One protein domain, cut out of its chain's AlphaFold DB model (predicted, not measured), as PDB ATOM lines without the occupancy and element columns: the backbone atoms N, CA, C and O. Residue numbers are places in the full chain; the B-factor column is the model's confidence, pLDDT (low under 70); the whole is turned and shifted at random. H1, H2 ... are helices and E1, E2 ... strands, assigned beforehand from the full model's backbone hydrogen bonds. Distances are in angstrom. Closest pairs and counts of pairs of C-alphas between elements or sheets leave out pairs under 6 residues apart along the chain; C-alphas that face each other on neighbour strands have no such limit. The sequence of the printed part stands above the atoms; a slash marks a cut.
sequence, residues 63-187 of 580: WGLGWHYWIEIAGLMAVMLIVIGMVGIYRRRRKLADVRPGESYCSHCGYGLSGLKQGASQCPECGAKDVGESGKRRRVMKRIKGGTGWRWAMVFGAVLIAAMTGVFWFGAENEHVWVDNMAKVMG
ATOM      1  N   TRP A  63     -51.584  31.879  26.948       78.19
ATOM      2  CA  TRP A  63     -50.181  31.493  26.897       78.19
ATOM      3  C   TRP A  63     -49.996  30.052  27.365       78.19
ATOM      4  O   TRP A  63     -49.349  29.266  26.673       78.19
ATOM      5  N   GLY A  64     -50.629  29.678  28.479       72.56
ATOM      6  CA  GLY A  64     -50.717  28.296  28.944       72.56
ATOM      7  C   GLY A  64     -51.369  27.381  27.906       72.56
ATOM      8  O   GLY A  64     -50.828  26.320  27.593       72.56
ATOM      9  N   LEU A  65     -52.464  27.833  27.288       72.25
ATOM     10  CA  LEU A  65     -53.139  27.119  26.203       72.25
ATOM     11  C   LEU A  65     -52.218  26.972  24.978       72.25
ATOM     12  O   LEU A  65     -52.065  25.883  24.430       72.25
ATOM     13  N   GLY A  66     -51.549  28.054  24.576       73.50
ATOM     14  CA  GLY A  66     -50.614  28.059  23.453       73.50
ATOM     15  C   GLY A  66     -49.404  27.152  23.679       73.50
ATOM     16  O   GLY A  66     -48.977  26.469  22.751       73.50
ATOM     17  N   TRP A  67     -48.878  27.099  24.906       82.50
ATOM     18  CA  TRP A  67     -47.790  26.194  25.277       82.50
ATOM     19  C   TRP A  67     -48.248  24.743  25.405       82.50
ATOM     20  O   TRP A  67     -47.461  23.839  25.155       82.50
ATOM     21  N   HIS A  68     -49.503  24.489  25.776       78.69
ATOM     22  CA  HIS A  68     -50.027  23.128  25.841       78.69
ATOM     23  C   HIS A  68     -50.265  22.544  24.440       78.69
ATOM     24  O   HIS A  68     -49.900  21.398  24.195       78.69
ATOM     25  N   TYR A  69     -50.780  23.356  23.509       80.12
ATOM     26  CA  TYR A  69     -51.181  22.930  22.159       80.12
ATOM     27  C   TYR A  69     -50.222  23.385  21.037       80.12
ATOM     28  O   TYR A  69     -50.620  23.581  19.884       80.12
ATOM     29  N   TRP A  70     -48.942  23.623  21.341       87.19
ATOM     30  CA  TRP A  70     -48.003  24.188  20.359       87.19
ATOM     31  C   TRP A  70     -47.742  23.255  19.166       87.19
ATOM     32  O   TRP A  70     -47.510  23.736  18.054       87.19
ATOM     33  N   ILE A  71     -47.793  21.933  19.372       81.25
ATOM     34  CA  ILE A  71     -47.571  20.930  18.319       81.25
ATOM     35  C   ILE A  71     -48.733  20.962  17.325       81.25
ATOM     36  O   ILE A  71     -48.525  20.931  16.112       81.25
ATOM     37  N   GLU A  72     -49.953  21.082  17.833       80.75
ATOM     38  CA  GLU A  72     -51.194  21.193  17.082       80.75
ATOM     39  C   GLU A  72     -51.218  22.479  16.258       80.75
ATOM     40  O   GLU A  72     -51.483  22.442  15.052       80.75
ATOM     41  N   ILE A  73     -50.865  23.607  16.885       81.38
ATOM     42  CA  ILE A  73     -50.755  24.909  16.217       81.38
ATOM     43  C   ILE A  73     -49.688  24.848  15.113       81.38
ATOM     44  O   ILE A  73     -49.937  25.273  13.981       81.38
ATOM     45  N   ALA A  74     -48.516  24.273  15.399       81.88
ATOM     46  CA  ALA A  74     -47.450  24.103  14.415       81.88
ATOM     47  C   ALA A  74     -47.875  23.186  13.254       81.88
ATOM     48  O   ALA A  74     -47.593  23.486  12.091       81.88
ATOM     49  N   GLY A  75     -48.598  22.103  13.550       82.88
ATOM     50  CA  GLY A  75     -49.151  21.181  12.560       82.88
ATOM     51  C   GLY A  75     -50.148  21.863  11.622       82.88
ATOM     52  O   GLY A  75     -50.017  21.758  10.400       82.88
ATOM     53  N   LEU A  76     -51.092  22.636  12.170       79.94
ATOM     54  CA  LEU A  76     -52.050  23.424  11.386       79.94
ATOM     55  C   LEU A  76     -51.348  24.446  10.483       79.94
ATOM     56  O   LEU A  76     -51.664  24.544   9.293       79.94
ATOM     57  N   MET A  77     -50.348  25.156  11.009       83.75
ATOM     58  CA  MET A  77     -49.552  26.111  10.232       83.75
ATOM     59  C   MET A  77     -48.787  25.433   9.090       83.75
ATOM     60  O   MET A  77     -48.772  25.944   7.965       83.75
ATOM     61  N   ALA A  78     -48.197  24.260   9.333       84.12
ATOM     62  CA  ALA A  78     -47.503  23.490   8.304       84.12
ATOM     63  C   ALA A  78     -48.458  23.043   7.184       84.12
ATOM     64  O   ALA A  78     -48.151  23.226   6.002       84.12
ATOM     65  N   VAL A  79     -49.640  22.525   7.535       82.19
ATOM     66  CA  VAL A  79     -50.676  22.137   6.562       82.19
ATOM     67  C   VAL A  79     -51.123  23.343   5.733       82.19
ATOM     68  O   VAL A  79     -51.193  23.253   4.505       82.19
ATOM     69  N   MET A  80     -51.353  24.493   6.368       83.75
ATOM     70  CA  MET A  80     -51.747  25.720   5.674       83.75
ATOM     71  C   MET A  80     -50.682  26.177   4.664       83.75
ATOM     72  O   MET A  80     -51.010  26.477   3.513       83.75
ATOM     73  N   LEU A  81     -49.400  26.174   5.045       84.81
ATOM     74  CA  LEU A  81     -48.295  26.533   4.148       84.81
ATOM     75  C   LEU A  81     -48.174  25.571   2.962       84.81
ATOM     76  O   LEU A  81     -47.951  26.013   1.829       84.81
ATOM     77  N   ILE A  82     -48.375  24.272   3.194       84.31
ATOM     78  CA  ILE A  82     -48.405  23.267   2.128       84.31
ATOM     79  C   ILE A  82     -49.537  23.587   1.145       84.31
ATOM     80  O   ILE A  82     -49.280  23.664  -0.057       84.31
ATOM     81  N   VAL A  83     -50.758  23.838   1.629       82.62
ATOM     82  CA  VAL A  83     -51.918  24.174   0.781       82.62
ATOM     83  C   VAL A  83     -51.665  25.447  -0.031       82.62
ATOM     84  O   VAL A  83     -51.882  25.448  -1.246       82.62
ATOM     85  N   ILE A  84     -51.135  26.506   0.588       86.62
ATOM     86  CA  ILE A  84     -50.775  27.754  -0.107       86.62
ATOM     87  C   ILE A  84     -49.731  27.479  -1.203       86.62
ATOM     88  O   ILE A  84     -49.889  27.934  -2.341       86.62
ATOM     89  N   GLY A  85     -48.706  26.677  -0.902       84.94
ATOM     90  CA  GLY A  85     -47.698  26.247  -1.871       84.94
ATOM     91  C   GLY A  85     -48.298  25.456  -3.038       84.94
ATOM     92  O   GLY A  85     -48.005  25.744  -4.203       84.94
ATOM     93  N   MET A  86     -49.199  24.511  -2.751       80.94
ATOM     94  CA  MET A  86     -49.910  23.720  -3.760       80.94
ATOM     95  C   MET A  86     -50.752  24.608  -4.683       80.94
ATOM     96  O   MET A  86     -50.674  24.471  -5.908       80.94
ATOM     97  N   VAL A  87     -51.516  25.550  -4.120       82.19
ATOM     98  CA  VAL A  87     -52.341  26.504  -4.879       82.19
ATOM     99  C   VAL A  87     -51.467  27.420  -5.734       82.19
ATOM    100  O   VAL A  87     -51.777  27.640  -6.908       82.19
ATOM    101  N   GLY A  88     -50.345  27.911  -5.200       82.75
ATOM    102  CA  GLY A  88     -49.385  28.728  -5.942       82.75
ATOM    103  C   GLY A  88     -48.786  27.987  -7.143       82.75
ATOM    104  O   GLY A  88     -48.759  28.516  -8.259       82.75
ATOM    105  N   ILE A  89     -48.379  26.728  -6.947       82.00
ATOM    106  CA  ILE A  89     -47.872  25.861  -8.019       82.00
ATOM    107  C   ILE A  89     -48.970  25.570  -9.047       82.00
ATOM    108  O   ILE A  89     -48.712  25.654 -10.249       82.00
ATOM    109  N   TYR A  90     -50.191  25.259  -8.606       79.62
ATOM    110  CA  TYR A  90     -51.322  24.983  -9.492       79.62
ATOM    111  C   TYR A  90     -51.671  26.195 -10.365       79.62
ATOM    112  O   TYR A  90     -51.764  26.066 -11.587       79.62
ATOM    113  N   ARG A  91     -51.773  27.392  -9.769       79.00
ATOM    114  CA  ARG A  91     -52.010  28.648 -10.498       79.00
ATOM    115  C   ARG A  91     -50.904  28.923 -11.517       79.00
ATOM    116  O   ARG A  91     -51.212  29.233 -12.667       79.00
ATOM    117  N   ARG A  92     -49.629  28.742 -11.143       75.12
ATOM    118  CA  ARG A  92     -48.494  28.872 -12.080       75.12
ATOM    119  C   ARG A  92     -48.573  27.869 -13.230       75.12
ATOM    120  O   ARG A  92     -48.367  28.247 -14.377       75.12
ATOM    121  N   ARG A  93     -48.895  26.603 -12.948       73.94
ATOM    122  CA  ARG A  93     -49.035  25.564 -13.982       73.94
ATOM    123  C   ARG A  93     -50.182  25.848 -14.944       73.94
ATOM    124  O   ARG A  93     -50.009  25.619 -16.135       73.94
ATOM    125  N   ARG A  94     -51.317  26.356 -14.449       76.12
ATOM    126  CA  ARG A  94     -52.467  26.715 -15.289       76.12
ATOM    127  C   ARG A  94     -52.119  27.858 -16.245       76.12
ATOM    128  O   ARG A  94     -52.336  27.702 -17.435       76.12
ATOM    129  N   LYS A  95     -51.465  28.923 -15.763       69.94
ATOM    130  CA  LYS A  95     -50.993  30.029 -16.623       69.94
ATOM    131  C   LYS A  95     -50.000  29.566 -17.703       69.94
ATOM    132  O   LYS A  95     -50.061  30.013 -18.838       69.94
ATOM    133  N   LEU A  96     -49.125  28.614 -17.371       66.81
ATOM    134  CA  LEU A  96     -48.170  28.027 -18.322       66.81
ATOM    135  C   LEU A  96     -48.800  27.023 -19.306       66.81
ATOM    136  O   LEU A  96     -48.153  26.644 -20.287       66.81
ATOM    137  N   ALA A  97     -50.019  26.541 -19.046       65.94
ATOM    138  CA  ALA A  97     -50.717  25.638 -19.958       65.94
ATOM    139  C   ALA A  97     -51.128  26.361 -21.249       65.94
ATOM    140  O   ALA A  97     -51.040  25.761 -22.320       65.94
ATOM    141  N   ASP A  98     -51.458  27.650 -21.140       67.94
ATOM    142  CA  ASP A  98     -51.945  28.483 -22.243       67.94
ATOM    143  C   ASP A  98     -50.833  28.924 -23.217       67.94
ATOM    144  O   ASP A  98     -51.116  29.341 -24.336       67.94
ATOM    145  N   VAL A  99     -49.556  28.770 -22.843       68.75
ATOM    146  CA  VAL A  99     -48.396  29.124 -23.683       68.75
ATOM    147  C   VAL A  99     -48.090  27.998 -24.678       68.75
ATOM    148  O   VAL A  99     -47.894  26.837 -24.288       68.75
ATOM    149  N   ARG A 100     -48.007  28.287 -25.981       72.94
ATOM    150  CA  ARG A 100     -47.696  27.273 -27.006       72.94
ATOM    151  C   ARG A 100     -46.198  26.922 -27.010       72.94
ATOM    152  O   ARG A 100     -45.364  27.693 -26.540       72.94
ATOM    153  N   PRO A 101     -45.809  25.714 -27.466       69.62
ATOM    154  CA  PRO A 101     -44.400  25.331 -27.533       69.62
ATOM    155  C   PRO A 101     -43.638  26.252 -28.497       69.62
ATOM    156  O   PRO A 101     -44.047  26.395 -29.641       69.62
ATOM    157  N   GLY A 102     -42.532  26.837 -28.038       72.31
ATOM    158  CA  GLY A 102     -41.727  27.797 -28.803       72.31
ATOM    159  C   GLY A 102     -42.015  29.264 -28.470       72.31
ATOM    160  O   GLY A 102     -41.212  30.119 -28.814       72.31
ATOM    161  N   GLU A 103     -43.095  29.566 -27.744       78.19
ATOM    162  CA  GLU A 103     -43.398  30.937 -27.325       78.19
ATOM    163  C   GLU A 103     -42.568  31.353 -26.102       78.19
ATOM    164  O   GLU A 103     -42.262  30.532 -25.219       78.19
ATOM    165  N   SER A 104     -42.207  32.637 -26.063       79.75
ATOM    166  CA  SER A 104     -41.590  33.297 -24.917       79.75
ATOM    167  C   SER A 104     -42.619  33.507 -23.802       79.75
ATOM    168  O   SER A 104     -43.783  33.822 -24.048       79.75
ATOM    169  N   TYR A 105     -42.197  33.329 -22.551       82.50
ATOM    170  CA  TYR A 105     -43.030  33.586 -21.374       82.50
ATOM    171  C   TYR A 105     -42.218  34.281 -20.284       82.50
ATOM    172  O   TYR A 105     -40.996  34.140 -20.216       82.50
ATOM    173  N   CYS A 106     -42.885  35.012 -19.394       79.88
ATOM    174  CA  CYS A 106     -42.216  35.578 -18.224       79.88
ATOM    175  C   CYS A 106     -41.948  34.485 -17.177       79.88
ATOM    176  O   CYS A 106     -42.886  33.837 -16.706       79.88
ATOM    177  N   SER A 107     -40.692  34.307 -16.758       76.62
ATOM    178  CA  SER A 107     -40.308  33.290 -15.763       76.62
ATOM    179  C   SER A 107     -40.942  33.522 -14.382       76.62
ATOM    180  O   SER A 107     -41.230  32.567 -13.657       76.62
ATOM    181  N   HIS A 108     -41.193  34.786 -14.041       78.06
ATOM    182  CA  HIS A 108     -41.712  35.209 -12.745       78.06
ATOM    183  C   HIS A 108     -43.242  35.075 -12.672       78.06
ATOM    184  O   HIS A 108     -43.799  34.587 -11.681       78.06
ATOM    185  N   CYS A 109     -43.906  35.482 -13.759       75.50
ATOM    186  CA  CYS A 109     -45.350  35.723 -13.826       75.50
ATOM    187  C   CYS A 109     -46.098  34.599 -14.568       75.50
ATOM    188  O   CYS A 109     -47.299  34.412 -14.373       75.50
ATOM    189  N   GLY A 110     -45.381  33.788 -15.355       71.62
ATOM    190  CA  GLY A 110     -45.917  32.633 -16.080       71.62
ATOM    191  C   GLY A 110     -46.813  32.994 -17.265       71.62
ATOM    192  O   GLY A 110     -47.448  32.104 -17.820       71.62
ATOM    193  N   TYR A 111     -46.881  34.278 -17.624       76.44
ATOM    194  CA  TYR A 111     -47.709  34.806 -18.705       76.44
ATOM    195  C   TYR A 111     -47.029  34.590 -20.060       76.44
ATOM    196  O   TYR A 111     -45.819  34.820 -20.183       76.44
ATOM    197  N   GLY A 112     -47.795  34.156 -21.064       78.56
ATOM    198  CA  GLY A 112     -47.322  34.062 -22.443       78.56
ATOM    199  C   GLY A 112     -47.088  35.456 -23.017       78.56
ATOM    200  O   GLY A 112     -47.959  36.313 -22.932       78.56
ATOM    201  N   LEU A 113     -45.911  35.695 -23.593       78.50
ATOM    202  CA  LEU A 113     -45.579  36.957 -24.269       78.50
ATOM    203  C   LEU A 113     -45.891  36.886 -25.777       78.50
ATOM    204  O   LEU A 113     -45.454  37.734 -26.556       78.50
ATOM    205  N   SER A 114     -46.651  35.871 -26.193       73.31
ATOM    206  CA  SER A 114     -47.129  35.669 -27.560       73.31
ATOM    207  C   SER A 114     -48.007  36.841 -28.002       73.31
ATOM    208  O   SER A 114     -49.048  37.093 -27.399       73.31
ATOM    209  N   GLY A 115     -47.596  37.557 -29.051       72.12
ATOM    210  CA  GLY A 115     -48.321  38.720 -29.585       72.12
ATOM    211  C   GLY A 115     -47.685  40.075 -29.261       72.12
ATOM    212  O   GLY A 115     -48.028  41.071 -29.893       72.12
ATOM    213  N   LEU A 116     -46.712  40.129 -28.346       72.88
ATOM    214  CA  LEU A 116     -45.822  41.287 -28.221       72.88
ATOM    215  C   LEU A 116     -44.796  41.256 -29.363       72.88
ATOM    216  O   LEU A 116     -44.411  40.175 -29.819       72.88
ATOM    217  N   LYS A 117     -44.355  42.433 -29.842       68.50
ATOM    218  CA  LYS A 117     -43.318  42.531 -30.887       68.50
ATOM    219  C   LYS A 117     -42.149  41.613 -30.511       68.50
ATOM    220  O   LYS A 117     -41.691  41.647 -29.366       68.50
ATOM    221  N   GLN A 118     -41.720  40.773 -31.458       59.59
ATOM    222  CA  GLN A 118     -40.627  39.818 -31.258       59.59
ATOM    223  C   GLN A 118     -39.447  40.525 -30.571       59.59
ATOM    224  O   GLN A 118     -38.933  41.509 -31.095       59.59
ATOM    225  N   GLY A 119     -39.071  40.063 -29.372       60.09
ATOM    226  CA  GLY A 119     -37.982  40.656 -28.584       60.09
ATOM    227  C   GLY A 119     -38.387  41.578 -27.425       60.09
ATOM    228  O   GLY A 119     -37.516  42.257 -26.890       60.09
ATOM    229  N   ALA A 120     -39.657  41.611 -26.997       64.50
ATOM    230  CA  ALA A 120     -40.037  42.296 -25.756       64.50
ATOM    231  C   ALA A 120     -39.250  41.725 -24.557       64.50
ATOM    232  O   ALA A 120     -39.525  40.628 -24.073       64.50
ATOM    233  N   SER A 121     -38.245  42.475 -24.100       69.56
ATOM    234  CA  SER A 121     -37.287  42.074 -23.065       69.56
ATOM    235  C   SER A 121     -37.832  42.206 -21.647       69.56
ATOM    236  O   SER A 121     -37.109  41.924 -20.701       69.56
ATOM    237  N   GLN A 122     -39.077  42.657 -21.479       80.88
ATOM    238  CA  GLN A 122     -39.649  42.974 -20.179       80.88
ATOM    239  C   GLN A 122     -41.129  42.586 -20.121       80.88
ATOM    240  O   GLN A 122     -41.896  42.858 -21.044       80.88
ATOM    241  N   CYS A 123     -41.531  41.921 -19.038       79.38
ATOM    242  CA  CYS A 123     -42.919  41.521 -18.840       79.38
ATOM    243  C   CYS A 123     -43.791  42.745 -18.510       79.38
ATOM    244  O   CYS A 123     -43.477  43.445 -17.547       79.38
ATOM    245  N   PRO A 124     -44.900  42.984 -19.232       79.19
ATOM    246  CA  PRO A 124     -45.756  44.145 -18.991       79.19
ATOM    247  C   PRO A 124     -46.502  44.094 -17.649       79.19
ATOM    248  O   PRO A 124     -46.856  45.140 -17.126       79.19
ATOM    249  N   GLU A 125     -46.716  42.907 -17.067       82.12
ATOM    250  CA  GLU A 125     -47.422  42.795 -15.781       82.12
ATOM    251  C   GLU A 125     -46.527  43.054 -14.569       82.12
ATOM    252  O   GLU A 125     -46.977  43.596 -13.566       82.12
ATOM    253  N   CYS A 126     -45.267  42.626 -14.629       83.56
ATOM    254  CA  CYS A 126     -44.401  42.592 -13.450       83.56
ATOM    255  C   CYS A 126     -43.037  43.250 -13.645       83.56
ATOM    256  O   CYS A 126     -42.209  43.214 -12.740       83.56
ATOM    257  N   GLY A 127     -42.764  43.814 -14.823       83.38
ATOM    258  CA  GLY A 127     -41.524  44.531 -15.114       83.38
ATOM    259  C   GLY A 127     -40.262  43.660 -15.123       83.38
ATOM    260  O   GLY A 127     -39.169  44.184 -15.328       83.38
ATOM    261  N   ALA A 128     -40.372  42.346 -14.918       84.00
ATOM    262  CA  ALA A 128     -39.228  41.443 -14.907       84.00
ATOM    263  C   ALA A 128     -38.637  41.296 -16.318       84.00
ATOM    264  O   ALA A 128     -39.382  41.099 -17.283       84.00
ATOM    265  N   LYS A 129     -37.301  41.355 -16.424       81.38
ATOM    266  CA  LYS A 129     -36.570  41.177 -17.692       81.38
ATOM    267  C   LYS A 129     -36.287  39.714 -18.057       81.38
ATOM    268  O   LYS A 129     -35.812  39.415 -19.148       81.38
ATOM    269  N   ASP A 130     -36.608  38.791 -17.154       76.88
ATOM    270  CA  ASP A 130     -36.359  37.366 -17.348       76.88
ATOM    271  C   ASP A 130     -37.424  36.724 -18.244       76.88
ATOM    272  O   ASP A 130     -38.505  36.304 -17.803       76.88
ATOM    273  N   VAL A 131     -37.084  36.618 -19.527       74.19
ATOM    274  CA  VAL A 131     -37.868  35.917 -20.542       74.19
ATOM    275  C   VAL A 131     -37.358  34.481 -20.674       74.19
ATOM    276  O   VAL A 131     -36.192  34.242 -20.974       74.19
ATOM    277  N   GLY A 132     -38.231  33.503 -20.433       69.25
ATOM    278  CA  GLY A 132     -37.935  32.086 -20.633       69.25
ATOM    279  C   GLY A 132     -38.426  31.583 -21.991       69.25
ATOM    280  O   GLY A 132     -39.518  31.937 -22.431       69.25
ATOM    281  N   GLU A 133     -37.667  30.690 -22.631       67.31
ATOM    282  CA  GLU A 133     -38.121  29.953 -23.819       67.31
ATOM    283  C   GLU A 133     -38.787  28.626 -23.430       67.31
ATOM    284  O   GLU A 133     -38.234  27.793 -22.696       67.31
ATOM    285  N   SER A 134     -39.998  28.389 -23.938       60.72
ATOM    286  CA  SER A 134     -40.806  27.209 -23.600       60.72
ATOM    287  C   SER A 134     -40.287  25.883 -24.194       60.72
ATOM    288  O   SER A 134     -40.774  24.816 -23.816       60.72
ATOM    289  N   GLY A 135     -39.263  25.895 -25.059       53.12
ATOM    290  CA  GLY A 135     -38.784  24.717 -25.804       53.12
ATOM    291  C   GLY A 135     -37.986  23.672 -25.002       53.12
ATOM    292  O   GLY A 135     -38.141  22.469 -25.233       53.12
ATOM    293  N   LYS A 136     -37.159  24.084 -24.028       52.38
ATOM    294  CA  LYS A 136     -36.316  23.153 -23.236       52.38
ATOM    295  C   LYS A 136     -36.969  22.706 -21.920       52.38
ATOM    296  O   LYS A 136     -36.885  21.531 -21.566       52.38
ATOM    297  N   ARG A 137     -37.703  23.588 -21.227       51.38
ATOM    298  CA  ARG A 137     -38.350  23.271 -19.931       51.38
ATOM    299  C   ARG A 137     -39.584  22.366 -20.048       51.38
ATOM    300  O   ARG A 137     -39.822  21.554 -19.153       51.38
ATOM    301  N   ARG A 138     -40.341  22.425 -21.157       49.72
ATOM    302  CA  ARG A 138     -41.531  21.567 -21.345       49.72
ATOM    303  C   ARG A 138     -41.189  20.082 -21.435       49.72
ATOM    304  O   ARG A 138     -42.012  19.278 -21.017       49.72
ATOM    305  N   ARG A 139     -39.994  19.702 -21.910       49.88
ATOM    306  CA  ARG A 139     -39.552  18.292 -21.957       49.88
ATOM    307  C   ARG A 139     -39.362  17.686 -20.562       49.88
ATOM    308  O   ARG A 139     -39.702  16.525 -20.364       49.88
ATOM    309  N   VAL A 140     -38.910  18.483 -19.590       49.19
ATOM    310  CA  VAL A 140     -38.757  18.049 -18.191       49.19
ATOM    311  C   VAL A 140     -40.111  18.052 -17.465       49.19
ATOM    312  O   VAL A 140     -40.449  17.081 -16.794       49.19
ATOM    313  N   MET A 141     -40.952  19.074 -17.672       47.97
ATOM    314  CA  MET A 141     -42.274  19.144 -17.024       47.97
ATOM    315  C   MET A 141     -43.330  18.192 -17.611       47.97
ATOM    316  O   MET A 141     -44.167  17.709 -16.852       47.97
ATOM    317  N   LYS A 142     -43.282  17.833 -18.908       49.50
ATOM    318  CA  LYS A 142     -44.163  16.783 -19.479       49.50
ATOM    319  C   LYS A 142     -43.932  15.413 -18.834       49.50
ATOM    320  O   LYS A 142     -44.808  14.560 -18.946       49.50
ATOM    321  N   ARG A 143     -42.780  15.193 -18.184       49.00
ATOM    322  CA  ARG A 143     -42.458  13.935 -17.494       49.00
ATOM    323  C   ARG A 143     -43.064  13.845 -16.097       49.00
ATOM    324  O   ARG A 143     -43.284  12.740 -15.623       49.00
ATOM    325  N   ILE A 144     -43.494  14.964 -15.506       51.81
ATOM    326  CA  ILE A 144     -44.407  14.958 -14.348       51.81
ATOM    327  C   ILE A 144     -45.848  14.777 -14.861       51.81
ATOM    328  O   ILE A 144     -46.784  15.473 -14.481       51.81
ATOM    329  N   LYS A 145     -46.028  13.799 -15.756       46.62
ATOM    330  CA  LYS A 145     -47.310  13.243 -16.205       46.62
ATOM    331  C   LYS A 145     -47.899  12.295 -15.151       46.62
ATOM    332  O   LYS A 145     -48.712  11.437 -15.465       46.62
ATOM    333  N   GLY A 146     -47.506  12.448 -13.890       53.47
ATOM    334  CA  GLY A 146     -48.126  11.778 -12.758       53.47
ATOM    335  C   GLY A 146     -49.367  12.543 -12.316       53.47
ATOM    336  O   GLY A 146     -49.401  13.043 -11.195       53.47
ATOM    337  N   GLY A 147     -50.385  12.645 -13.179       56.50
ATOM    338  CA  GLY A 147     -51.716  13.108 -12.758       56.50
ATOM    339  C   GLY A 147     -52.241  12.294 -11.569       56.50
ATOM    340  O   GLY A 147     -52.959  12.817 -10.725       56.50
ATOM    341  N   THR A 148     -51.779  11.049 -11.456       70.94
ATOM    342  CA  THR A 148     -51.982  10.138 -10.333       70.94
ATOM    343  C   THR A 148     -51.305  10.642  -9.057       70.94
ATOM    344  O   THR A 148     -51.976  10.773  -8.046       70.94
ATOM    345  N   GLY A 149     -50.017  11.004  -9.089       74.38
ATOM    346  CA  GLY A 149     -49.278  11.423  -7.889       74.38
ATOM    347  C   GLY A 149     -49.812  12.715  -7.266       74.38
ATOM    348  O   GLY A 149     -49.966  12.796  -6.054       74.38
ATOM    349  N   TRP A 150     -50.170  13.707  -8.089       74.69
ATOM    350  CA  TRP A 150     -50.760  14.951  -7.576       74.69
ATOM    351  C   TRP A 150     -52.204  14.773  -7.099       74.69
ATOM    352  O   TRP A 150     -52.590  15.360  -6.092       74.69
ATOM    353  N   ARG A 151     -52.997  13.930  -7.780       76.62
ATOM    354  CA  ARG A 151     -54.328  13.544  -7.290       76.62
ATOM    355  C   ARG A 151     -54.234  12.842  -5.942       76.62
ATOM    356  O   ARG A 151     -54.947  13.238  -5.032       76.62
ATOM    357  N   TRP A 152     -53.335  11.870  -5.799       80.50
ATOM    358  CA  TRP A 152     -53.126  11.182  -4.527       80.50
ATOM    359  C   TRP A 152     -52.612  12.128  -3.450       80.50
ATOM    360  O   TRP A 152     -53.108  12.046  -2.341       80.50
ATOM    361  N   ALA A 153     -51.725  13.078  -3.763       78.62
ATOM    362  CA  ALA A 153     -51.295  14.091  -2.797       78.62
ATOM    363  C   ALA A 153     -52.462  14.967  -2.302       78.62
ATOM    364  O   ALA A 153     -52.561  15.224  -1.106       78.62
ATOM    365  N   MET A 154     -53.375  15.380  -3.190       78.00
ATOM    366  CA  MET A 154     -54.576  16.124  -2.785       78.00
ATOM    367  C   MET A 154     -55.551  15.260  -1.978       78.00
ATOM    368  O   MET A 154     -56.088  15.736  -0.984       78.00
ATOM    369  N   VAL A 155     -55.754  13.994  -2.361       82.62
ATOM    370  CA  VAL A 155     -56.588  13.047  -1.599       82.62
ATOM    371  C   VAL A 155     -55.993  12.807  -0.214       82.62
ATOM    372  O   VAL A 155     -56.709  12.902   0.774       82.62
ATOM    373  N   PHE A 156     -54.684  12.574  -0.117       80.50
ATOM    374  CA  PHE A 156     -54.000  12.367   1.158       80.50
ATOM    375  C   PHE A 156     -54.067  13.617   2.036       80.50
ATOM    376  O   PHE A 156     -54.343  13.510   3.223       80.50
ATOM    377  N   GLY A 157     -53.885  14.806   1.448       81.06
ATOM    378  CA  GLY A 157     -54.051  16.075   2.154       81.06
ATOM    379  C   GLY A 157     -55.473  16.272   2.684       81.06
ATOM    380  O   GLY A 157     -55.642  16.647   3.838       81.06
ATOM    381  N   ALA A 158     -56.496  15.962   1.882       80.62
ATOM    382  CA  ALA A 158     -57.893  16.049   2.304       80.62
ATOM    383  C   ALA A 158     -58.233  15.040   3.415       80.62
ATOM    384  O   ALA A 158     -58.890  15.406   4.384       80.62
ATOM    385  N   VAL A 159     -57.747  13.797   3.308       83.88
ATOM    386  CA  VAL A 159     -57.916  12.766   4.346       83.88
ATOM    387  C   VAL A 159     -57.209  13.172   5.638       83.88
ATOM    388  O   VAL A 159     -57.786  13.015   6.707       83.88
ATOM    389  N   LEU A 160     -56.002  13.740   5.554       82.12
ATOM    390  CA  LEU A 160     -55.264  14.216   6.724       82.12
ATOM    391  C   LEU A 160     -56.004  15.362   7.424       82.12
ATOM    392  O   LEU A 160     -56.150  15.331   8.641       82.12
ATOM    393  N   ILE A 161     -56.514  16.337   6.661       81.00
ATOM    394  CA  ILE A 161     -57.317  17.442   7.206       81.00
ATOM    395  C   ILE A 161     -58.582  16.892   7.868       81.00
ATOM    396  O   ILE A 161     -58.836  17.217   9.019       81.00
ATOM    397  N   ALA A 162     -59.336  16.017   7.196       79.56
ATOM    398  CA  ALA A 162     -60.550  15.425   7.756       79.56
ATOM    399  C   ALA A 162     -60.271  14.591   9.018       79.56
ATOM    400  O   ALA A 162     -61.034  14.669   9.977       79.56
ATOM    401  N   ALA A 163     -59.169  13.834   9.048       78.69
ATOM    402  CA  ALA A 163     -58.751  13.075  10.221       78.69
ATOM    403  C   ALA A 163     -58.370  14.002  11.382       78.69
ATOM    404  O   ALA A 163     -58.823  13.780  12.500       78.69
ATOM    405  N   MET A 164     -57.604  15.067  11.125       78.50
ATOM    406  CA  MET A 164     -57.275  16.061  12.147       78.50
ATOM    407  C   MET A 164     -58.535  16.754  12.664       78.50
ATOM    408  O   MET A 164     -58.750  16.780  13.868       78.50
ATOM    409  N   THR A 165     -59.405  17.252  11.781       78.31
ATOM    410  CA  THR A 165     -60.675  17.876  12.175       78.31
ATOM    411  C   THR A 165     -61.556  16.908  12.957       78.31
ATOM    412  O   THR A 165     -62.137  17.315  13.951       78.31
ATOM    413  N   GLY A 166     -61.615  15.631  12.572       76.69
ATOM    414  CA  GLY A 166     -62.341  14.601  13.314       76.69
ATOM    415  C   GLY A 166     -61.759  14.352  14.705       76.69
ATOM    416  O   GLY A 166     -62.515  14.264  15.664       76.69
ATOM    417  N   VAL A 167     -60.430  14.305  14.843       75.31
ATOM    418  CA  VAL A 167     -59.757  14.179  16.147       75.31
ATOM    419  C   VAL A 167     -60.012  15.409  17.021       75.31
ATOM    420  O   VAL A 167     -60.291  15.245  18.204       75.31
ATOM    421  N   PHE A 168     -59.966  16.620  16.456       72.62
ATOM    422  CA  PHE A 168     -60.267  17.854  17.189       72.62
ATOM    423  C   PHE A 168     -61.744  17.964  17.569       72.62
ATOM    424  O   PHE A 168     -62.043  18.334  18.696       72.62
ATOM    425  N   TRP A 169     -62.664  17.616  16.669       76.31
ATOM    426  CA  TRP A 169     -64.103  17.634  16.935       76.31
ATOM    427  C   TRP A 169     -64.479  16.604  18.000       76.31
ATOM    428  O   TRP A 169     -65.148  16.928  18.975       76.31
ATOM    429  N   PHE A 170     -63.972  15.376  17.864       71.12
ATOM    430  CA  PHE A 170     -64.171  14.327  18.858       71.12
ATOM    431  C   PHE A 170     -63.530  14.687  20.201       71.12
ATOM    432  O   PHE A 170     -64.093  14.375  21.247       71.12
ATOM    433  N   GLY A 171     -62.376  15.361  20.175       68.62
ATOM    434  CA  GLY A 171     -61.721  15.903  21.361       68.62
ATOM    435  C   GLY A 171     -62.518  17.012  22.037       68.62
ATOM    436  O   GLY A 171     -62.615  17.009  23.255       68.62
ATOM    437  N   ALA A 172     -63.147  17.901  21.269       65.69
ATOM    438  CA  ALA A 172     -63.996  18.963  21.801       65.69
ATOM    439  C   ALA A 172     -65.299  18.419  22.414       65.69
ATOM    440  O   ALA A 172     -65.702  18.866  23.480       65.69
ATOM    441  N   GLU A 173     -65.939  17.427  21.785       64.12
ATOM    442  CA  GLU A 173     -67.156  16.801  22.330       64.12
ATOM    443  C   GLU A 173     -66.873  15.847  23.499       64.12
ATOM    444  O   GLU A 173     -67.740  15.618  24.337       64.12
ATOM    445  N   ASN A 174     -65.670  15.266  23.565       68.56
ATOM    446  CA  ASN A 174     -65.304  14.254  24.557       68.56
ATOM    447  C   ASN A 174     -63.972  14.587  25.234       68.56
ATOM    448  O   ASN A 174     -63.090  13.727  25.334       68.56
ATOM    449  N   GLU A 175     -63.837  15.822  25.719       57.62
ATOM    450  CA  GLU A 175     -62.600  16.379  26.290       57.62
ATOM    451  C   GLU A 175     -61.940  15.417  27.293       57.62
ATOM    452  O   GLU A 175     -60.742  15.140  27.231       57.62
ATOM    453  N   HIS A 176     -62.741  14.772  28.142       59.38
ATOM    454  CA  HIS A 176     -62.264  13.809  29.138       59.38
ATOM    455  C   HIS A 176     -61.685  12.516  28.540       59.38
ATOM    456  O   HIS A 176     -60.686  11.997  29.036       59.38
ATOM    457  N   VAL A 177     -62.303  11.981  27.483       61.44
ATOM    458  CA  VAL A 177     -61.852  10.748  26.813       61.44
ATOM    459  C   VAL A 177     -60.616  11.035  25.966       61.44
ATOM    460  O   VAL A 177     -59.717  10.198  25.868       61.44
ATOM    461  N   TRP A 178     -60.550  12.224  25.370       64.94
ATOM    462  CA  TRP A 178     -59.421  12.658  24.560       64.94
ATOM    463  C   TRP A 178     -58.167  12.888  25.404       64.94
ATOM    464  O   TRP A 178     -57.122  12.326  25.078       64.94
ATOM    465  N   VAL A 179     -58.285  13.601  26.531       60.88
ATOM    466  CA  VAL A 179     -57.176  13.809  27.479       60.88
ATOM    467  C   VAL A 179     -56.672  12.474  28.038       60.88
ATOM    468  O   VAL A 179     -55.464  12.245  28.069       60.88
ATOM    469  N   ASP A 180     -57.571  11.557  28.415       59.41
ATOM    470  CA  ASP A 180     -57.191  10.240  28.950       59.41
ATOM    471  C   ASP A 180     -56.504   9.354  27.886       59.41
ATOM    472  O   ASP A 180     -55.522   8.663  28.166       59.41
ATOM    473  N   ASN A 181     -56.956   9.401  26.629       64.38
ATOM    474  CA  ASN A 181     -56.316   8.672  25.528       64.38
ATOM    475  C   ASN A 181     -54.970   9.284  25.118       64.38
ATOM    476  O   ASN A 181     -54.023   8.538  24.867       64.38
ATOM    477  N   MET A 182     -54.849  10.613  25.085       59.50
ATOM    478  CA  MET A 182     -53.581  11.287  24.795       59.50
ATOM    479  C   MET A 182     -52.557  11.067  25.906       59.50
ATOM    480  O   MET A 182     -51.399  10.779  25.610       59.50
ATOM    481  N   ALA A 183     -52.976  11.089  27.174       54.53
ATOM    482  CA  ALA A 183     -52.121  10.733  28.304       54.53
ATOM    483  C   ALA A 183     -51.557   9.307  28.160       54.53
ATOM    484  O   ALA A 183     -50.348   9.107  28.296       54.53
ATOM    485  N   LYS A 184     -52.402   8.334  27.780       64.06
ATOM    486  CA  LYS A 184     -51.976   6.946  27.520       64.06
ATOM    487  C   LYS A 184     -51.007   6.835  26.340       64.06
ATOM    488  O   LYS A 184     -50.009   6.127  26.442       64.06
ATOM    489  N   VAL A 185     -51.267   7.541  25.236       63.69
ATOM    490  CA  VAL A 185     -50.390   7.545  24.045       63.69
ATOM    491  C   VAL A 185     -49.036   8.197  24.344       63.69
ATOM    492  O   VAL A 185     -48.010   7.714  23.873       63.69
ATOM    493  N   MET A 186     -49.010   9.246  25.170       55.16
ATOM    494  CA  MET A 186     -47.783   9.931  25.595       55.16
ATOM    495  C   MET A 186     -47.004   9.187  26.694       55.16
ATOM    496  O   MET A 186     -45.987   9.687  27.174       55.16
ATOM    497  N   GLY A 187     -47.440   7.989  27.094       46.56
ATOM    498  CA  GLY A 187     -46.728   7.165  28.071       46.56
ATOM    499  C   GLY A 187     -46.904   7.613  29.522       46.56
ATOM    500  O   GLY A 187     -46.173   7.138  30.395       46.56
TER     501      GLY A 187
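AT A GLANCE: This is residues 63 to 187 of the 580 residues of an uncharacterized protein of Poriferisphaera corsica (UniProt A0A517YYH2). Two long helices, H2 and H4, run loosely side by side in opposite directions, with a small head at one end of H2 made of the E1 and E2 hairpin, its long loop of residues 107 to 130, and H3. At the other end two shorter helices turn off the long ones, H1 before H2 and H5 after H4. The printed part has 125 residues and is mostly helix, with five named helices and two named strands in the order H1, H2, E1, E2, H3, H4, H5; the two strands form an antiparallel sheet. The whole is extended, with a radius of gyration of the C-alphas of 22.6 A, and its spans of 69 by 34 by 23 A only just make it a rod.

HOW THE PARTS SIT: Start with H1, residues 63 to 68, and H2, residues 70 to 97: they are close but not clearly touching, the closest C-alphas being those of Gly 66 and Ile 73, 7.9 A apart. Their lines are about perpendicular, at 83 degrees. Next look at E1, residues 104 to 106, and E2, residues 131 to 133, an antiparallel hairpin at 137 degrees between directions. Here N 105 and O 132 are 3.0 A apart and N 132 and O 105 are 2.8 A apart, both within hydrogen-bond range. H3, residues 134 to 141, follows at once; its closest C-alpha to E1 is that of Ser 134, 6.3 A from that of Ser 104. H4, residues 147 to 173, is apart from H3 but near H2, with 14 pairs of C-alphas within 10 A. H4 and H5, residues 175 to 185, touch only at the corner, where the C-alphas of Gly 171 and Trp 178 are the closest, 5.1 A apart; they run opposite ways at a steep tilt of 61 degrees. H1 and H5 are apart. In H1, H2, H4 and H5 every O i to N i+4 pair is within hydrogen-bond range; in H3 it is 1 of 4, beside 1 of 5 O i to N i+3 pairs.

IN THESE COORDINATES: Find C-alpha 63 at (-50.181, 31.493, 26.897), where H1 begins. From C-alpha 70 at (-48.003, 24.188, 20.359), H2 runs 40.4 A to C-alpha 97. H4 runs 38.5 A from C-alpha 147 to C-alpha 173, and H5, 15.2 A long, ends at C-alpha 185 at (-50.390, 7.545, 24.045).

THE WHOLE: Look for the two C-alphas farthest apart, those of Lys 117 and Asp 180, at 69.4 A. The printed part has no cut. E1 to E2 is the long link, with 24 residues. Residues 63 to 71, 142 to 149 and 172 to 177 stand free. The model's mean pLDDT over the printed part is 72.2; 44 residues are under 70, among them 132 to 147 and 171 to 187.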